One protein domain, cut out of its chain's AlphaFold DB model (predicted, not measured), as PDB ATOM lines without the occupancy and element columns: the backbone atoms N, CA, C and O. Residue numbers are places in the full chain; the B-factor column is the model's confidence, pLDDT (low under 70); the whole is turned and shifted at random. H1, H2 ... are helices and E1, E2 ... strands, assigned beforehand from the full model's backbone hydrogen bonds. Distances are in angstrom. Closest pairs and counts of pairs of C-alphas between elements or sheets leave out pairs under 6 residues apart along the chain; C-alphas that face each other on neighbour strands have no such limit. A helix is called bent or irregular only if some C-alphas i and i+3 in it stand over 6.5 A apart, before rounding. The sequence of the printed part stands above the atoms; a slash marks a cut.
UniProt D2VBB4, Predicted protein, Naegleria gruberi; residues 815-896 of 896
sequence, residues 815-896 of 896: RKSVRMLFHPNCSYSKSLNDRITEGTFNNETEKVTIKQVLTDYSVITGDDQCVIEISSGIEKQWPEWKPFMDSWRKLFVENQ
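This is residues 815 to 896 of the 896 residues of the protein "Predicted protein" of Naegleria gruberi (UniProt D2VBB4). One twisted sheet of four strands has the short helix H1 over one of its faces and no named helix over the other. Beyond E4 the chain turns through the short H2 into the long helix H3, an arm that leads away from the sheet, with residues 890 to 896 sticking out free. The printed part has 82 residues, with three named helices and four named strands in the order E1 H1 E2 E3 E4 H2 H3; the class is mixed, helices and strands. The sheet's order is E1 E4 E3 E2, mixed, with E1 and E4 parallel and the other neighbours antiparallel. The whole is only just compact, close to loose, with a radius of gyration of the C-alphas of 14.0 A, and spans 39 by 27 by 25 A.

E1, residues 818 to 823, is an edge strand, parallel to E4, residues 866 to 871, at 15 degrees; N 821 and O 868 are 2.8 A apart, within hydrogen-bond range. E4 and E3, residues 858 to 861, form a hairpin at 149 degrees, with N 867 and O 859 at 2.8 A. E3 and E2, residues 850 to 855, form another at 169 degrees, with N 860 and O 852 at 2.7 A. E2 E3 E4 is a meander, each strand the antiparallel neighbour of the one before. H1, residues 832 to 837, is on the sheet at a height over the sheet of 9.0 A, over E3 and along the strands, at 3 degrees to E3 on the local plane; its closest C-alphas to E3 are those of Asn 833 and Val 859, 6.7 A. E1, H1 and E2 make a split strand-helix-strand unit, two strands running the same way with E4 and E3 between them, and its crossover is right-handed. H2, residues 874 to 877, and H3, residues 879 to 893, only just touch, only at the corner by their link, with 3 pairs of C-alphas within 8 A; H3 does so with residues 881 to 882 alone, and the closest C-alphas are those of Glu 875 and Lys 882, 5.4 A. H3 is apart from H1 and from the four strands. Each O i to N i+4 pair of H1 is within hydrogen-bond range, 9 of 11 in H3, and H2 is too short for such a pair.

E1 begins at C-alpha 818 (71.469, 231.998, 29.837) and is 16.2 A long; E4 is 16.1 A and E2 12.4 A. H3, 21.2 A long, ends at C-alpha 893 (99.941, 228.956, 26.543) and is irregular, but only just: C-alphas 880 and 883 are 7.0 A apart.

The C-alphas farthest apart, those of Lys 851 and Glu 894, are 40.7 A apart. The printed part has no cut, and the link from H1 to E2, residues 838 to 849, is long. The mean pLDDT of the printed part is 74.6, and residues 815 to 817, 840 to 847, 877, 888 and 890 to 896 are under 70.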
ATOM      1  N   ARG A 815      62.678 238.647  29.764       51.31
ATOM      2  CA  ARG A 815      63.421 237.715  28.900       51.31
ATOM      3  C   ARG A 815      64.293 236.801  29.769       51.31
ATOM      4  O   ARG A 815      65.196 237.286  30.449       51.31
ATOM      5  N   LYS A 816      64.024 235.493  29.732       57.56
ATOM      6  CA  LYS A 816      64.900 234.466  30.313       57.56
ATOM      7  C   LYS A 816      66.228 234.504  29.557       57.56
ATOM      8  O   LYS A 816      66.226 234.534  28.329       57.56
ATOM      9  N   SER A 817      67.347 234.553  30.272       66.38
ATOM     10  CA  SER A 817      68.687 234.597  29.673       66.38
ATOM     11  C   SER A 817      69.540 233.458  30.214       66.38
ATOM     12  O   SER A 817      69.376 233.041  31.361       66.38
ATOM     13  N   VAL A 818      70.437 232.933  29.383       71.12
ATOM     14  CA  VAL A 818      71.469 231.998  29.837       71.12
ATOM     15  C   VAL A 818      72.781 232.755  29.915       71.12
ATOM     16  O   VAL A 818      73.158 233.469  28.984       71.12
ATOM     17  N   ARG A 819      73.465 232.609  31.042       77.50
ATOM     18  CA  ARG A 819      74.776 233.186  31.306       77.50
ATOM     19  C   ARG A 819      75.788 232.049  31.356       77.50
ATOM     20  O   ARG A 819      75.740 231.218  32.255       77.50
ATOM     21  N   MET A 820      76.704 232.013  30.396       80.75
ATOM     22  CA  MET A 820      77.829 231.080  30.432       80.75
ATOM     23  C   MET A 820      79.038 231.767  31.063       80.75
ATOM     24  O   MET A 820      79.438 232.845  30.627       80.75
ATOM     25  N   LEU A 821      79.605 231.151  32.096       79.31
ATOM     26  CA  LEU A 821      80.858 231.563  32.716       79.31
ATOM     27  C   LEU A 821      81.979 230.673  32.207       79.31
ATOM     28  O   LEU A 821      81.846 229.454  32.214       79.31
ATOM     29  N   PHE A 822      83.078 231.272  31.767       77.69
ATOM     30  CA  PHE A 822      84.189 230.542  31.169       77.69
ATOM     31  C   PHE A 822      85.470 230.797  31.969       77.69
ATOM     32  O   PHE A 822      86.055 231.877  31.903       77.69
ATOM     33  N   HIS A 823      85.887 229.800  32.751       82.06
ATOM     34  CA  HIS A 823      87.051 229.832  33.641       82.06
ATOM     35  C   HIS A 823      87.946 228.593  33.434       82.06
ATOM     36  O   HIS A 823      88.155 227.803  34.360       82.06
ATOM     37  N   PRO A 824      88.494 228.392  32.226       70.75
ATOM     38  CA  PRO A 824      89.110 227.129  31.802       70.75
ATOM     39  C   PRO A 824      90.378 226.736  32.571       70.75
ATOM     40  O   PRO A 824      90.757 225.562  32.570       70.75
ATOM     41  N   ASN A 825      90.992 227.701  33.260       74.44
ATOM     42  CA  ASN A 825      92.188 227.516  34.082       74.44
ATOM     43  C   ASN A 825      91.892 227.521  35.591       74.44
ATOM     44  O   ASN A 825      92.792 227.280  36.389       74.44
ATOM     45  N   CYS A 826      90.649 227.784  36.001       76.75
ATOM     46  CA  CYS A 826      90.268 227.759  37.407       76.75
ATOM     47  C   CYS A 826      89.727 226.377  37.768       76.75
ATOM     48  O   CYS A 826      88.923 225.795  37.034       76.75
ATOM     49  N   SER A 827      90.144 225.851  38.915       79.31
ATOM     50  CA  SER A 827      89.487 224.724  39.573       79.31
ATOM     51  C   SER A 827      88.841 225.237  40.849       79.31
ATOM     52  O   SER A 827      89.536 225.762  41.721       79.31
ATOM     53  N   TYR A 828      87.527 225.090  40.972       82.69
ATOM     54  CA  TYR A 828      86.817 225.469  42.186       82.69
ATOM     55  C   TYR A 828      86.666 224.247  43.088       82.69
ATOM     56  O   TYR A 828      86.257 223.180  42.639       82.69
ATOM     57  N   SER A 829      87.011 224.397  44.367       82.44
ATOM     58  CA  SER A 829      86.842 223.337  45.370       82.44
ATOM     59  C   SER A 829      85.387 223.155  45.812       82.44
ATOM     60  O   SER A 829      85.068 222.156  46.450       82.44
ATOM     61  N   LYS A 830      84.512 224.111  45.476       86.31
ATOM     62  CA  LYS A 830      83.082 224.127  45.800       86.31
ATOM     63  C   LYS A 830      82.238 224.210  44.530       86.31
ATOM     64  O   LYS A 830      82.664 224.831  43.548       86.31
ATOM     65  N   SER A 831      81.037 223.631  44.573       86.81
ATOM     66  CA  SER A 831      80.100 223.667  43.446       86.81
ATOM     67  C   SER A 831      79.688 225.106  43.106       86.81
ATOM     68  O   SER A 831      79.835 226.034  43.909       86.81
ATOM     69  N   LEU A 832      79.168 225.309  41.895       87.00
ATOM     70  CA  LEU A 832      78.612 226.589  41.457       87.00
ATOM     71  C   LEU A 832      77.507 227.078  42.409       87.00
ATOM     72  O   LEU A 832      77.480 228.249  42.786       87.00
ATOM     73  N   ASN A 833      76.638 226.163  42.841       89.06
ATOM     74  CA  ASN A 833      75.561 226.438  43.785       89.06
ATOM     75  C   ASN A 833      76.085 226.952  45.132       89.06
ATOM     76  O   ASN A 833      75.587 227.954  45.649       89.06
ATOM     77  N   ASP A 834      77.111 226.300  45.682       87.38
ATOM     78  CA  ASP A 834      77.672 226.682  46.980       87.38
ATOM     79  C   ASP A 834      78.316 228.066  46.901       87.38
ATOM     80  O   ASP A 834      78.074 228.913  47.756       87.38
ATOM     81  N   ARG A 835      79.060 228.349  45.824       87.62
ATOM     82  CA  ARG A 835      79.703 229.658  45.632       87.62
ATOM     83  C   ARG A 835      78.699 230.798  45.482       87.62
ATOM     84  O   ARG A 835      78.925 231.878  46.033       87.62
ATOM     85  N   ILE A 836      77.589 230.559  44.783       82.12
ATOM     86  CA  ILE A 836      76.485 231.521  44.656       82.12
ATOM     87  C   ILE A 836      75.813 231.753  46.009       82.12
ATOM     88  O   ILE A 836      75.610 232.900  46.405       82.12
ATOM     89  N   THR A 837      75.519 230.681  46.744       80.06
ATOM     90  CA  THR A 837      74.834 230.759  48.044       80.06
ATOM     91  C   THR A 837      75.700 231.445  49.107       80.06
ATOM     92  O   THR A 837      75.189 232.186  49.947       80.06
ATOM     93  N   GLU A 838      77.019 231.257  49.043       81.25
ATOM     94  CA  GLU A 838      78.004 231.895  49.925       81.25
ATOM     95  C   GLU A 838      78.296 233.364  49.560       81.25
ATOM     96  O   GLU A 838      79.042 234.029  50.275       81.25
ATOM     97  N   GLY A 839      77.717 233.893  48.473       73.56
ATOM     98  CA  GLY A 839      77.924 235.281  48.036       73.56
ATOM     99  C   GLY A 839      79.328 235.560  47.491       73.56
ATOM    100  O   GLY A 839      79.738 236.710  47.396       73.56
ATOM    101  N   THR A 840      80.078 234.517  47.130       66.81
ATOM    102  CA  THR A 840      81.448 234.631  46.590       66.81
ATOM    103  C   THR A 840      81.481 234.695  45.060       66.81
ATOM    104  O   THR A 840      82.546 234.753  44.455       66.81
ATOM    105  N   PHE A 841      80.309 234.649  44.425       61.16
ATOM    106  CA  PHE A 841      80.157 234.355  43.003       61.16
ATOM    107  C   PHE A 841      80.275 235.558  42.059       61.16
ATOM    108  O   PHE A 841      80.440 235.386  40.861       61.16
ATOM    109  N   ASN A 842      80.230 236.768  42.586       53.78
ATOM    110  CA  ASN A 842      80.597 238.018  41.932       53.78
ATOM    111  C   ASN A 842      80.712 239.015  43.078       53.78
ATOM    112  O   ASN A 842      79.934 238.913  44.020       53.78
ATOM    113  N   ASN A 843      81.625 239.981  43.028       55.34
ATOM    114  CA  ASN A 843      81.790 241.017  44.065       55.34
ATOM    115  C   ASN A 843      80.556 241.954  44.236       55.34
ATOM    116  O   ASN A 843      80.688 243.095  44.672       55.34
ATOM    117  N   GLU A 844      79.360 241.506  43.855       50.56
ATOM    118  CA  GLU A 844      78.076 242.178  43.954       50.56
ATOM    119  C   GLU A 844      77.407 241.813  45.288       50.56
ATOM    120  O   GLU A 844      77.295 240.652  45.670       50.56
ATOM    121  N   THR A 845      76.950 242.827  46.016       51.28
ATOM    122  CA  THR A 845      76.357 242.706  47.358       51.28
ATOM    123  C   THR A 845      74.948 242.101  47.381       51.28
ATOM    124  O   THR A 845      74.371 241.945  48.459       51.28
ATOM    125  N   GLU A 846      74.361 241.770  46.230       58.50
ATOM    126  CA  GLU A 846      73.014 241.202  46.154       58.50
ATOM    127  C   GLU A 846      73.045 239.670  46.184       58.50
ATOM    128  O   GLU A 846      73.648 239.007  45.339       58.50
ATOM    129  N   LYS A 847      72.360 239.088  47.178       69.56
ATOM    130  CA  LYS A 847      72.187 237.637  47.300       69.56
ATOM    131  C   LYS A 847      71.329 237.115  46.149       69.56
ATOM    132  O   LYS A 847      70.104 237.228  46.180       69.56
ATOM    133  N   VAL A 848      71.971 236.484  45.173       80.62
ATOM    134  CA  VAL A 848      71.289 235.727  44.121       80.62
ATOM    135  C   VAL A 848      70.627 234.501  44.755       80.62
ATOM    136  O   VAL A 848      71.294 233.644  45.329       80.62
ATOM    137  N   THR A 849      69.301 234.410  44.670       84.25
ATOM    138  CA  THR A 849      68.567 233.208  45.098       84.25
ATOM    139  C   THR A 849      68.663 232.135  44.018       84.25
ATOM    140  O   THR A 849      68.607 232.445  42.830       84.25
ATOM    141  N   ILE A 850      68.819 230.867  44.402       86.31
ATOM    142  CA  ILE A 850      68.820 229.741  43.458       86.31
ATOM    143  C   ILE A 850      67.444 229.092  43.471       86.31
ATOM    144  O   ILE A 850      66.945 228.684  44.516       86.31
ATOM    145  N   LYS A 851      66.832 229.004  42.291       87.56
ATOM    146  CA  LYS A 851      65.537 228.359  42.083       87.56
ATOM    147  C   LYS A 851      65.691 226.855  41.884       87.56
ATOM    148  O   LYS A 851      64.875 226.088  42.386       87.56
ATOM    149  N   GLN A 852      66.716 226.435  41.142       88.81
ATOM    150  CA  GLN A 852      66.968 225.027  40.843       88.81
ATOM    151  C   GLN A 852      68.451 224.779  40.553       88.81
ATOM    152  O   GLN A 852      69.053 225.501  39.768       88.81
ATOM    153  N   VAL A 853      69.032 223.728  41.130       88.00
ATOM    154  CA  VAL A 853      70.368 223.238  40.754       88.00
ATOM    155  C   VAL A 853      70.199 222.162  39.687       88.00
ATOM    156  O   VAL A 853      69.404 221.240  39.869       88.00
ATOM    157  N   LEU A 854      70.901 222.300  38.563       82.38
ATOM    158  CA  LEU A 854      70.863 221.335  37.462       82.38
ATOM    159  C   LEU A 854      72.063 220.383  37.538       82.38
ATOM    160  O   LEU A 854      71.890 219.172  37.428       82.38
ATOM    161  N   THR A 855      73.262 220.927  37.765       85.00
ATOM    162  CA  THR A 855      74.512 220.185  38.001       85.00
ATOM    163  C   THR A 855      75.428 220.976  38.942       85.00
ATOM    164  O   THR A 855      75.147 222.133  39.252       85.00
ATOM    165  N   ASP A 856      76.576 220.409  39.326       83.94
ATOM    166  CA  ASP A 856      77.610 221.138  40.085       83.94
ATOM    167  C   ASP A 856      78.137 222.383  39.354       83.94
ATOM    168  O   ASP A 856      78.728 223.265  39.978       83.94
ATOM    169  N   TYR A 857      77.899 222.467  38.042       85.62
ATOM    170  CA  TYR A 857      78.330 223.545  37.156       85.62
ATOM    171  C   TYR A 857      77.162 224.274  36.490       85.62
ATOM    172  O   TYR A 857      77.389 225.094  35.603       85.62
ATOM    173  N   SER A 858      75.907 223.994  36.861       85.62
ATOM    174  CA  SER A 858      74.767 224.708  36.286       85.62
ATOM    175  C   SER A 858      73.603 224.890  37.253       85.62
ATOM    176  O   SER A 858      73.173 223.957  37.932       85.62
ATOM    177  N   VAL A 859      73.069 226.111  37.309       89.00
ATOM    178  CA  VAL A 859      71.957 226.487  38.192       89.00
ATOM    179  C   VAL A 859      70.971 227.407  37.476       89.00
ATOM    180  O   VAL A 859      71.342 228.142  36.569       89.00
ATOM    181  N   ILE A 860      69.716 227.405  37.908       85.69
ATOM    182  CA  ILE A 860      68.699 228.390  37.539       85.69
ATOM    183  C   ILE A 860      68.504 229.319  38.737       85.69
ATOM    184  O   ILE A 860      68.166 228.861  39.832       85.69
ATOM    185  N   THR A 861      68.721 230.616  38.542       87.25
ATOM    186  CA  THR A 861      68.544 231.632  39.587       87.25
ATOM    187  C   THR A 861      67.062 231.966  39.804       87.25
ATOM    188  O   THR A 861      66.197 231.585  39.015       87.25
ATOM    189  N   GLY A 862      66.746 232.684  40.884       83.50
ATOM    190  CA  GLY A 862      65.400 233.162  41.211       83.50
ATOM    191  C   GLY A 862      64.793 234.059  40.128       83.50
ATOM    192  O   GLY A 862      63.575 234.076  39.972       83.50
ATOM    193  N   ASP A 863      65.639 234.711  39.325       82.19
ATOM    194  CA  ASP A 863      65.252 235.529  38.168       82.19
ATOM    195  C   ASP A 863      65.107 234.725  36.861       82.19
ATOM    196  O   ASP A 863      65.092 235.299  35.771       82.19
ATOM    197  N   ASP A 864      65.015 233.394  36.949       82.50
ATOM    198  CA  ASP A 864      64.917 232.476  35.807       82.50
ATOM    199  C   ASP A 864      66.097 232.589  34.814       82.50
ATOM    200  O   ASP A 864      65.944 232.309  33.620       82.50
ATOM    201  N   GLN A 865      67.290 232.970  35.294       81.69
ATOM    202  CA  GLN A 865      68.522 232.905  34.501       81.69
ATOM    203  C   GLN A 865      69.195 231.547  34.682       81.69
ATOM    204  O   GLN A 865      69.455 231.134  35.811       81.69
ATOM    205  N   CYS A 866      69.516 230.864  33.582       84.81
ATOM    206  CA  CYS A 866      70.334 229.653  33.647       84.81
ATOM    207  C   CYS A 866      71.807 230.054  33.609       84.81
ATOM    208  O   CYS A 866      72.254 230.674  32.648       84.81
ATOM    209  N   VAL A 867      72.563 229.715  34.641       85.56
ATOM    210  CA  VAL A 867      73.996 229.972  34.714       85.56
ATOM    211  C   VAL A 867      74.727 228.655  34.522       85.56
ATOM    212  O   VAL A 867      74.459 227.710  35.259       85.56
ATOM    213  N   ILE A 868      75.625 228.587  33.541       86.38
ATOM    214  CA  ILE A 868      76.449 227.405  33.251       86.38
ATOM    215  C   ILE A 868      77.913 227.813  33.363       86.38
ATOM    216  O   ILE A 868      78.337 228.745  32.689       86.38
ATOM    217  N   GLU A 869      78.695 227.126  34.187       87.06
ATOM    218  CA  GLU A 869      80.127 227.366  34.325       87.06
ATOM    219  C   GLU A 869      80.940 226.303  33.584       87.06
ATOM    220  O   GLU A 869      80.795 225.114  33.835       87.06
ATOM    221  N   ILE A 870      81.845 226.739  32.712       83.81
ATOM    222  CA  ILE A 870      82.859 225.912  32.066       83.81
ATOM    223  C   ILE A 870      84.196 226.203  32.743       83.81
ATOM    224  O   ILE A 870      84.826 227.230  32.486       83.81
ATOM    225  N   SER A 871      84.625 225.310  33.629       85.62
ATOM    226  CA  SER A 871      85.894 225.408  34.357       85.62
ATOM    227  C   SER A 871      86.750 224.156  34.167       85.62
ATOM    228  O   SER A 871      86.281 223.163  33.619       85.62
ATOM    229  N   SER A 872      88.015 224.166  34.602       77.31
ATOM    230  CA  SER A 872      88.926 223.013  34.418       77.31
ATOM    231  C   SER A 872      88.389 221.695  35.006       77.31
ATOM    232  O   SER A 872      88.752 220.610  34.555       77.31
ATOM    233  N   GLY A 873      87.488 221.775  35.992       75.38
ATOM    234  CA  GLY A 873      86.833 220.617  36.599       75.38
ATOM    235  C   GLY A 873      85.768 219.958  35.717       75.38
ATOM    236  O   GLY A 873      85.433 218.794  35.948       75.38
ATOM    237  N   ILE A 874      85.264 220.656  34.693       74.38
ATOM    238  CA  ILE A 874      84.155 220.176  33.864       74.38
ATOM    239  C   ILE A 874      84.536 218.965  33.015       74.38
ATOM    240  O   ILE A 874      83.699 218.102  32.779       74.38
ATOM    241  N   GLU A 875      85.812 218.832  32.642       74.12
ATOM    242  CA  GLU A 875      86.337 217.689  31.883       74.12
ATOM    243  C   GLU A 875      86.175 216.364  32.636       74.12
ATOM    244  O   GLU A 875      86.081 215.305  32.017       74.12
ATOM    245  N   LYS A 876      86.115 216.404  33.976       73.38
ATOM    246  CA  LYS A 876      85.871 215.206  34.792       73.38
ATOM    247  C   LYS A 876      84.423 214.730  34.697       73.38
ATOM    248  O   LYS A 876      84.188 213.532  34.801       73.38
ATOM    249  N   GLN A 877      83.468 215.647  34.526       64.25
ATOM    250  CA  GLN A 877      82.047 215.311  34.379       64.25
ATOM    251  C   GLN A 877      81.648 215.104  32.916       64.25
ATOM    252  O   GLN A 877      80.843 214.219  32.635       64.25
ATOM    253  N   TRP A 878      82.239 215.860  31.990       73.44
ATOM    254  CA  TRP A 878      81.997 215.773  30.552       73.44
ATOM    255  C   TRP A 878      83.321 215.603  29.793       73.44
ATOM    256  O   TRP A 878      83.869 216.578  29.272       73.44
ATOM    257  N   PRO A 879      83.833 214.358  29.686       73.62
ATOM    258  CA  PRO A 879      85.110 214.061  29.029       73.62
ATOM    259  C   PRO A 879      85.174 214.525  27.570       73.62
ATOM    260  O   PRO A 879      86.251 214.816  27.057       73.62
ATOM    261  N   GLU A 880      84.019 214.636  26.913       72.31
ATOM    262  CA  GLU A 880      83.866 215.106  25.532       72.31
ATOM    263  C   GLU A 880      84.356 216.547  25.324       72.31
ATOM    264  O   GLU A 880      84.711 216.924  24.211       72.31
ATOM    265  N   TRP A 881      84.426 217.346  26.393       70.56
ATOM    266  CA  TRP A 881      84.933 218.718  26.346       70.56
ATOM    267  C   TRP A 881      86.459 218.802  26.414       70.56
ATOM    268  O   TRP A 881      87.027 219.849  26.102       70.56
ATOM    269  N   LYS A 882      87.143 217.712  26.777       76.69
ATOM    270  CA  LYS A 882      88.601 217.688  26.928       76.69
ATOM    271  C   LYS A 882      89.357 218.125  25.660       76.69
ATOM    272  O   LYS A 882      90.214 218.992  25.787       76.69
ATOM    273  N   PRO A 883      89.027 217.658  24.435       71.06
ATOM    274  CA  PRO A 883      89.721 218.100  23.221       71.06
ATOM    275  C   PRO A 883      89.590 219.608  22.961       71.06
ATOM    276  O   PRO A 883      90.541 220.246  22.507       71.06
ATOM    277  N   PHE A 884      88.428 220.191  23.275       71.44
ATOM    278  CA  PHE A 884      88.189 221.631  23.156       71.44
ATOM    279  C   PHE A 884      89.018 222.414  24.180       71.44
ATOM    280  O   PHE A 884      89.697 223.373  23.820       71.44
ATOM    281  N   MET A 885      89.022 221.971  25.440       72.31
ATOM    282  CA  MET A 885      89.781 222.615  26.515       72.31
ATOM    283  C   MET A 885      91.295 222.493  26.309       72.31
ATOM    284  O   MET A 885      92.015 223.459  26.546       72.31
ATOM    285  N   ASP A 886      91.779 221.356  25.806       75.12
ATOM    286  CA  ASP A 886      93.189 221.143  25.462       75.12
ATOM    287  C   ASP A 886      93.619 222.038  24.289       75.12
ATOM    288  O   ASP A 886      94.674 222.673  24.351       75.12
ATOM    289  N   SER A 887      92.777 222.166  23.256       71.25
ATOM    290  CA  SER A 887      93.020 223.079  22.129       71.25
ATOM    291  C   SER A 887      93.057 224.538  22.585       71.25
ATOM    292  O   SER A 887      93.931 225.298  22.175       71.25
ATOM    293  N   TRP A 888      92.144 224.921  23.480       66.75
ATOM    294  CA  TRP A 888      92.069 226.275  24.021       66.75
ATOM    295  C   TRP A 888      93.265 226.606  24.923       66.75
ATOM    296  O   TRP A 888      93.874 227.664  24.775       66.75
ATOM    297  N   ARG A 889      93.663 225.686  25.815       71.75
ATOM    298  CA  ARG A 889      94.871 225.833  26.647       71.75
ATOM    299  C   ARG A 889      96.120 225.970  25.789       71.75
ATOM    300  O   ARG A 889      96.939 226.834  26.074       71.75
ATOM    301  N   LYS A 890      96.247 225.159  24.736       65.69
ATOM    302  CA  LYS A 890      97.377 225.232  23.805       65.69
ATOM    303  C   LYS A 890      97.468 226.613  23.143       65.69
ATOM    304  O   LYS A 890      98.526 227.226  23.177       65.69
ATOM    305  N   LEU A 891      96.340 227.137  22.662       56.41
ATOM    306  CA  LEU A 891      96.227 228.480  22.078       56.41
ATOM    307  C   LEU A 891      96.620 229.608  23.043       56.41
ATOM    308  O   LEU A 891      97.182 230.610  22.611       56.41
ATOM    309  N   PHE A 892      96.314 229.471  24.334       51.16
ATOM    310  CA  PHE A 892      96.606 230.506  25.329       51.16
ATOM    311  C   PHE A 892      98.022 230.407  25.912       51.16
ATOM    312  O   PHE A 892      98.622 231.434  26.203       51.16
ATOM    313  N   VAL A 893      98.565 229.193  26.065       53.47
ATOM    314  CA  VAL A 893      99.941 228.956  26.543       53.47
ATOM    315  C   VAL A 893     100.973 229.333  25.480       53.47
ATOM    316  O   VAL A 893     102.056 229.776  25.829       53.47
ATOM    317  N   GLU A 894     100.643 229.206  24.193       41.88
ATOM    318  CA  GLU A 894     101.514 229.659  23.098       41.88
ATOM    319  C   GLU A 894     101.490 231.194  22.899       41.88
ATOM    320  O   GLU A 894     102.329 231.719  22.173       41.88
ATOM    321  N   ASN A 895     100.562 231.915  23.548       41.91
ATOM    322  CA  ASN A 895     100.384 233.374  23.437       41.91
ATOM    323  C   ASN A 895     100.621 234.144  24.759       41.91
ATOM    324  O   ASN A 895     100.301 235.334  24.842       41.91
ATOM    325  N   GLN A 896     101.174 233.486  25.781       39.69
ATOM    326  CA  GLN A 896     101.788 234.112  26.961       39.69
ATOM    327  C   GLN A 896     103.299 233.932  26.893       39.69
ATOM    328  O   GLN A 896     104.006 234.875  27.317       39.69
TER     329      GLN A 896